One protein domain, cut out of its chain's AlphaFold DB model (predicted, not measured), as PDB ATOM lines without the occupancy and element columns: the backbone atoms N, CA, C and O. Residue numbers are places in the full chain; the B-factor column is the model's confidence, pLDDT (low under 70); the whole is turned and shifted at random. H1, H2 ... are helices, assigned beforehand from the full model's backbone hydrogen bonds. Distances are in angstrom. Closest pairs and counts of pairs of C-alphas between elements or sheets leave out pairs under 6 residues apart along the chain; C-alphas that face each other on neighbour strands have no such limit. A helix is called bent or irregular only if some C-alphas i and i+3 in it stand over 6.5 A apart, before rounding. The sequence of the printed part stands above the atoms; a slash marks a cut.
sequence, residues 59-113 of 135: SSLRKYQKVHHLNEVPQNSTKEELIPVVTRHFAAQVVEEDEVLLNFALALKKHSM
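This is residues 59 to 113 of the 135 residues of the protein "SAP30_Sin3_bdg domain-containing protein" of Tetraselmis sp. GSL018 (UniProt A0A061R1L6). Two helices, H1 and H2, pack on each other at a slant in a small compact body, and a third, H3, sticks out from it as a lone arm. Residues 91 to 113, of which 97 to 113 belong to H3, stand free, and this arm makes the length of the whole. The printed part has 55 residues with three named helices, in the order H1, H2, H3, and no named strand; the class is all helix. The whole is loose, with a radius of gyration of the C-alphas of 14.1 A and spans of 36 by 25 by 15 A.

Start at H1, residues 59 to 68, and go on to H2, residues 79 to 92. These two touch, and their closest C-alphas, those of Leu 61 and Leu 82, are 6.6 A apart. They run the same way at a steep tilt of 40 degrees. Look next at H3, residues 97 to 113: it touches no helix and is apart from both H1 and H2. In H1 and H3 every O i to N i+4 pair is within hydrogen-bond range; in H2 8 of 10 are.

Find C-alpha 59 at (267.887, 151.533, 194.103); from there H1 runs 14.3 A to C-alpha 68. H2 begins at C-alpha 79, at (261.721, 158.343, 194.132), and runs 20.2 A to C-alpha 92. It is neither bent nor irregular, but only just: C-alphas 81 and 84 are 6.5 A apart. H3, the longest helix with 17 residues, runs 24.6 A from C-alpha 97 to C-alpha 113 at (279.359, 132.169, 179.870).

The two C-alphas farthest apart, those of Glu 72 and Met 113, are 38.5 A apart. Without residues 91 to 113, the body spans 18 by 17 by 16 A. The link from H1 to H2 is short, and that from H2 to H3 is tight. The printed part has no cut; its mean pLDDT is 92.5, and no printed residue is under 70.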
ATOM      1  N   SER A  59     266.499 151.994 194.174       94.62
ATOM      2  CA  SER A  59     267.887 151.533 194.103       94.62
ATOM      3  C   SER A  59     268.467 151.643 192.688       94.62
ATOM      4  O   SER A  59     269.602 152.097 192.524       94.62
ATOM      5  N   SER A  60     267.684 151.301 191.660       96.12
ATOM      6  CA  SER A  60     268.077 151.420 190.252       96.12
ATOM      7  C   SER A  60     268.235 152.878 189.832       96.12
ATOM      8  O   SER A  60     269.235 153.224 189.201       96.12
ATOM      9  N   LEU A  61     267.308 153.751 190.242       95.19
ATOM     10  CA  LEU A  61     267.393 155.192 189.974       95.19
ATOM     11  C   LEU A  61     268.636 155.818 190.632       95.19
ATOM     12  O   LEU A  61     269.373 156.556 189.982       95.19
ATOM     13  N   ARG A  62     268.947 155.449 191.882       93.62
ATOM     14  CA  ARG A  62     270.178 155.890 192.571       93.62
ATOM     15  C   ARG A  62     271.449 155.351 191.920       93.62
ATOM     16  O   ARG A  62     272.472 156.033 191.883       93.62
ATOM     17  N   LYS A  63     271.415 154.126 191.389       94.69
ATOM     18  CA  LYS A  63     272.550 153.575 190.638       94.69
ATOM     19  C   LYS A  63     272.798 154.379 189.365       94.69
ATOM     20  O   LYS A  63     273.951 154.697 189.085       94.69
ATOM     21  N   TYR A  64     271.738 154.743 188.643       95.38
ATOM     22  CA  TYR A  64     271.835 155.616 187.474       95.38
ATOM     23  C   TYR A  64     272.439 156.976 187.850       95.38
ATOM     24  O   TYR A  64     273.429 157.387 187.249       95.38
ATOM     25  N   GLN A  65     271.930 157.611 188.911       93.50
ATOM     26  CA  GLN A  65     272.463 158.868 189.451       93.50
ATOM     27  C   GLN A  65     273.973 158.802 189.708       93.50
ATOM     28  O   GLN A  65     274.717 159.673 189.263       93.50
ATOM     29  N   LYS A  66     274.432 157.742 190.382       92.56
ATOM     30  CA  LYS A  66     275.847 157.554 190.717       92.56
ATOM     31  C   LYS A  66     276.724 157.336 189.482       92.56
ATOM     32  O   LYS A  66     277.836 157.845 189.438       92.56
ATOM     33  N   VAL A  67     276.252 156.567 188.500       94.06
ATOM     34  CA  VAL A  67     277.017 156.282 187.273       94.06
ATOM     35  C   VAL A  67     277.110 157.523 186.388       94.06
ATOM     36  O   VAL A  67     278.181 157.809 185.863       94.06
ATOM     37  N   HIS A  68     276.034 158.305 186.288       93.00
ATOM     38  CA  HIS A  68     275.960 159.493 185.431       93.00
ATOM     39  C   HIS A  68     276.271 160.812 186.151       93.00
ATOM     40  O   HIS A  68     276.154 161.873 185.551       93.00
ATOM     41  N   HIS A  69     276.703 160.752 187.416       92.06
ATOM     42  CA  HIS A  69     277.199 161.902 188.181       92.06
ATOM     43  C   HIS A  69     276.177 163.052 188.230       92.06
ATOM     44  O   HIS A  69     276.506 164.229 188.078       92.06
ATOM     45  N   LEU A  70     274.909 162.689 188.444       90.00
ATOM     46  CA  LEU A  70     273.779 163.612 188.533       90.00
ATOM     47  C   LEU A  70     273.805 164.356 189.880       90.00
ATOM     48  O   LEU A  70     273.063 164.030 190.808       90.00
ATOM     49  N   ASN A  71     274.693 165.350 189.971       83.56
ATOM     50  CA  ASN A  71     274.987 166.137 191.177       83.56
ATOM     51  C   ASN A  71     273.879 167.128 191.569       83.56
ATOM     52  O   ASN A  71     273.952 167.756 192.620       83.56
ATOM     53  N   GLU A  72     272.861 167.286 190.725       80.81
ATOM     54  CA  GLU A  72     271.738 168.206 190.948       80.81
ATOM     55  C   GLU A  72     270.807 167.742 192.078       80.81
ATOM     56  O   GLU A  72     269.993 168.518 192.573       80.81
ATOM     57  N   VAL A  73     270.915 166.473 192.480       79.56
ATOM     58  CA  VAL A  73     270.035 165.839 193.460       79.56
ATOM     59  C   VAL A  73     270.880 165.208 194.570       79.56
ATOM     60  O   VAL A  73     271.856 164.515 194.271       79.56
ATOM     61  N   PRO A  74     270.535 165.408 195.853       81.44
ATOM     62  CA  PRO A  74     271.181 164.719 196.964       81.44
ATOM     63  C   PRO A  74     271.101 163.187 196.858       81.44
ATOM     64  O   PRO A  74     270.148 162.608 196.338       81.44
ATOM     65  N   GLN A  75     272.090 162.486 197.413       75.00
ATOM     66  CA  GLN A  75     272.161 161.014 197.367       75.00
ATOM     67  C   GLN A  75     271.004 160.316 198.115       75.00
ATOM     68  O   GLN A  75     270.705 159.139 197.895       75.00
ATOM     69  N   ASN A  76     270.358 161.030 199.031       82.19
ATOM     70  CA  ASN A  76     269.253 160.574 199.868       82.19
ATOM     71  C   ASN A  76     267.870 160.981 199.337       82.19
ATOM     72  O   ASN A  76     266.884 160.795 200.047       82.19
ATOM     73  N   SER A  77     267.780 161.470 198.102       87.12
ATOM     74  CA  SER A  77     266.511 161.884 197.512       87.12
ATOM     75  C   SER A  77     265.506 160.750 197.336       87.12
ATOM     76  O   SER A  77     265.838 159.551 197.293       87.12
ATOM     77  N   THR A  78     264.247 161.169 197.286       92.75
ATOM     78  CA  THR A  78     263.073 160.311 197.147       92.75
ATOM     79  C   THR A  78     262.871 159.878 195.692       92.75
ATOM     80  O   THR A  78     263.484 160.411 194.766       92.75
ATOM     81  N   LYS A  79     262.013 158.872 195.475       94.50
ATOM     82  CA  LYS A  79     261.721 158.343 194.132       94.50
ATOM     83  C   LYS A  79     261.220 159.437 193.185       94.50
ATOM     84  O   LYS A  79     261.715 159.550 192.067       94.50
ATOM     85  N   GLU A  80     260.283 160.241 193.674       94.19
ATOM     86  CA  GLU A  80     259.620 161.305 192.916       94.19
ATOM     87  C   GLU A  80     260.585 162.421 192.503       94.19
ATOM     88  O   GLU A  80     260.438 162.994 191.430       94.19
ATOM     89  N   GLU A  81     261.617 162.693 193.303       93.06
ATOM     90  CA  GLU A  81     262.651 163.683 192.974       93.06
ATOM     91  C   GLU A  81     263.654 163.156 191.938       93.06
ATOM     92  O   GLU A  81     264.149 163.911 191.100       93.06
ATOM     93  N   LEU A  82     263.947 161.851 191.961       93.81
ATOM     94  CA  LEU A  82     264.907 161.231 191.043       93.81
ATOM     95  C   LEU A  82     264.346 161.077 189.624       93.81
ATOM     96  O   LEU A  82     265.073 161.289 188.653       93.81
ATOM     97  N   ILE A  83     263.065 160.725 189.484       95.31
ATOM     98  CA  ILE A  83     262.423 160.476 188.183       95.31
ATOM     99  C   ILE A  83     262.591 161.637 187.184       95.31
ATOM    100  O   ILE A  83     263.073 161.374 186.076       95.31
ATOM    101  N   PRO A  84     262.231 162.897 187.496       94.56
ATOM    102  CA  PRO A  84     262.304 163.984 186.519       94.56
ATOM    103  C   PRO A  84     263.745 164.285 186.095       94.56
ATOM    104  O   PRO A  84     263.993 164.597 184.930       94.56
ATOM    105  N   VAL A  85     264.705 164.138 187.011       94.38
ATOM    106  CA  VAL A  85     266.128 164.376 186.737       94.38
ATOM    107  C   VAL A  85     266.710 163.285 185.843       94.38
ATOM    108  O   VAL A  85     267.324 163.593 184.822       94.38
ATOM    109  N   VAL A  86     266.437 162.016 186.157       94.69
ATOM    110  CA  VAL A  86     266.832 160.877 185.313       94.69
ATOM    111  C   VAL A  86     266.187 160.978 183.932       94.69
ATOM    112  O   VAL A  86     266.868 160.784 182.931       94.69
ATOM    113  N   THR A  87     264.905 161.341 183.863       95.31
ATOM    114  CA  THR A  87     264.180 161.487 182.592       95.31
ATOM    115  C   THR A  87     264.815 162.552 181.706       95.31
ATOM    116  O   THR A  87     265.063 162.300 180.527       95.31
ATOM    117  N   ARG A  88     265.106 163.733 182.269       94.94
ATOM    118  CA  ARG A  88     265.749 164.826 181.533       94.94
ATOM    119  C   ARG A  88     267.129 164.416 181.029       94.94
ATOM    120  O   ARG A  88     267.417 164.611 179.853       94.94
ATOM    121  N   HIS A  89     267.953 163.832 181.896       95.50
ATOM    122  CA  HIS A  89     269.297 163.400 181.523       95.50
ATOM    123  C   HIS A  89     269.267 162.308 180.448       95.50
ATOM    124  O   HIS A  89     269.966 162.416 179.449       95.50
ATOM    125  N   PHE A  90     268.413 161.294 180.607       95.25
ATOM    126  CA  PHE A  90     268.273 160.209 179.638       95.25
ATOM    127  C   PHE A  90     267.828 160.720 178.262       95.25
ATOM    128  O   PHE A  90     268.351 160.274 177.248       95.25
ATOM    129  N   ALA A  91     266.900 161.680 178.217       93.31
ATOM    130  CA  ALA A  91     266.443 162.279 176.964       93.31
ATOM    131  C   ALA A  91     267.513 163.146 176.274       93.31
ATOM    132  O   ALA A  91     267.477 163.293 175.056       93.31
ATOM    133  N   ALA A  92     268.442 163.725 177.039       94.19
ATOM    134  CA  ALA A  92     269.550 164.525 176.521       94.19
ATOM    135  C   ALA A  92     270.792 163.686 176.165       94.19
ATOM    136  O   ALA A  92     271.751 164.216 175.608       94.19
ATOM    137  N   GLN A  93     270.800 162.394 176.504       93.25
ATOM    138  CA  GLN A  93     271.954 161.532 176.304       93.25
ATOM    139  C   GLN A  93     272.133 161.212 174.815       93.25
ATOM    140  O   GLN A  93     271.254 160.633 174.181       93.25
ATOM    141  N   VAL A  94     273.303 161.552 174.275       93.88
ATOM    142  CA  VAL A  94     273.735 161.156 172.929       93.88
ATOM    143  C   VAL A  94     274.660 159.954 173.063       93.88
ATOM    144  O   VAL A  94     275.502 159.917 173.963       93.88
ATOM    145  N   VAL A  95     274.471 158.950 172.211       94.31
ATOM    146  CA  VAL A  95     275.258 157.715 172.227       94.31
ATOM    147  C   VAL A  95     275.703 157.348 170.820       94.31
ATOM    148  O   VAL A  95     274.936 157.499 169.872       94.31
ATOM    149  N   GLU A  96     276.917 156.819 170.711       97.19
ATOM    150  CA  GLU A  96     277.421 156.212 169.481       97.19
ATOM    151  C   GLU A  96     276.831 154.802 169.352       97.19
ATOM    152  O   GLU A  96     277.123 153.914 170.159       97.19
ATOM    153  N   GLU A  97     275.952 154.604 168.368       96.06
ATOM    154  CA  GLU A  97     275.156 153.377 168.237       96.06
ATOM    155  C   GLU A  97     276.035 152.128 168.094       96.06
ATOM    156  O   GLU A  97     275.836 151.150 168.819       96.06
ATOM    157  N   ASP A  98     277.053 152.188 167.234       97.75
ATOM    158  CA  ASP A  98     277.948 151.061 166.963       97.75
ATOM    159  C   ASP A  98     278.673 150.585 168.228       97.75
ATOM    160  O   ASP A  98     278.745 149.383 168.511       97.75
ATOM    161  N   GLU A  99     279.167 151.527 169.035       97.38
ATOM    162  CA  GLU A  99     279.848 151.215 170.288       97.38
ATOM    163  C   GLU A  99     278.875 150.604 171.305       97.38
ATOM    164  O   GLU A  99     279.189 149.594 171.945       97.38
ATOM    165  N   VAL A 100     277.676 151.179 171.444       96.69
ATOM    166  CA  VAL A 100     276.665 150.681 172.384       96.69
ATOM    167  C   VAL A 100     276.234 149.263 172.025       96.69
ATOM    168  O   VAL A 100     276.174 148.403 172.910       96.69
ATOM    169  N   LEU A 101     275.971 148.989 170.747       97.81
ATOM    170  CA  LEU A 101     275.556 147.666 170.286       97.81
ATOM    171  C   LEU A 101     276.666 146.626 170.479       97.81
ATOM    172  O   LEU A 101     276.399 145.531 170.988       97.81
ATOM    173  N   LEU A 102     277.915 146.972 170.147       97.88
ATOM    174  CA  LEU A 102     279.062 146.088 170.349       97.88
ATOM    175  C   LEU A 102     279.260 145.763 171.836       97.88
ATOM    176  O   LEU A 102     279.346 144.590 172.216       97.88
ATOM    177  N   ASN A 103     279.281 146.787 172.689       97.12
ATOM    178  CA  ASN A 103     279.461 146.627 174.131       97.12
ATOM    179  C   ASN A 103     278.331 145.802 174.754       97.12
ATOM    180  O   ASN A 103     278.584 144.923 175.586       97.12
ATOM    181  N   PHE A 104     277.092 146.026 174.316       97.06
ATOM    182  CA  PHE A 104     275.937 145.254 174.757       97.06
ATOM    183  C   PHE A 104     276.062 143.769 174.382       97.06
ATOM    184  O   PHE A 104     275.925 142.901 175.250       97.06
ATOM    185  N   ALA A 105     276.404 143.454 173.129       97.00
ATOM    186  CA  ALA A 105     276.587 142.075 172.674       97.00
ATOM    187  C   ALA A 105     277.718 141.353 173.433       97.00
ATOM    188  O   ALA A 105     277.566 140.198 173.853       97.00
ATOM    189  N   LEU A 106     278.843 142.036 173.669       96.81
ATOM    190  CA  LEU A 106     279.959 141.499 174.450       96.81
ATOM    191  C   LEU A 106     279.564 141.226 175.909       96.81
ATOM    192  O   LEU A 106     279.910 140.170 176.451       96.81
ATOM    193  N   ALA A 107     278.805 142.133 176.532       95.12
ATOM    194  CA  ALA A 107     278.302 141.958 177.891       95.12
ATOM    195  C   ALA A 107     277.353 140.754 178.001       95.12
ATOM    196  O   ALA A 107     277.494 139.948 178.926       95.12
ATOM    197  N   LEU A 108     276.445 140.573 177.034       95.69
ATOM    198  CA  LEU A 108     275.553 139.412 176.976       95.69
ATOM    199  C   LEU A 108     276.324 138.100 176.805       95.69
ATOM    200  O   LEU A 108     276.054 137.128 177.518       95.69
ATOM    201  N   LYS A 109     277.326 138.073 175.916       93.56
ATOM    202  CA  LYS A 109     278.193 136.901 175.726       93.56
ATOM    203  C   LYS A 109     278.898 136.526 177.030       93.56
ATOM    204  O   LYS A 109     278.871 135.363 177.432       93.56
ATOM    205  N   LYS A 110     279.487 137.506 177.722       92.69
ATOM    206  CA  LYS A 110     280.130 137.305 179.029       92.69
ATOM    207  C   LYS A 110     279.140 136.766 180.065       92.69
ATOM    208  O   LYS A 110     279.460 135.803 180.755       92.69
ATOM    209  N   HIS A 111     277.944 137.344 180.148       88.38
ATOM    210  CA  HIS A 111     276.930 136.917 181.109       88.38
ATOM    211  C   HIS A 111     276.471 135.468 180.866       88.38
ATOM    212  O   HIS A 111     276.423 134.685 181.810       88.38
ATOM    213  N   SER A 112     276.245 135.079 179.605       85.81
ATOM    214  CA  SER A 112     275.899 133.703 179.205       85.81
ATOM    215  C   SER A 112     276.977 132.673 179.562       85.81
ATOM    216  O   SER A 112     276.666 131.531 179.894       85.81
ATOM    217  N   MET A 113     278.254 133.059 179.502       76.00
ATOM    218  CA  MET A 113     279.359 132.169 179.870       76.00
ATOM    219  C   MET A 113     279.529 132.060 181.390       76.00
ATOM    220  O   MET A 113     279.804 130.974 181.891       76.00
TER     221      MET A 113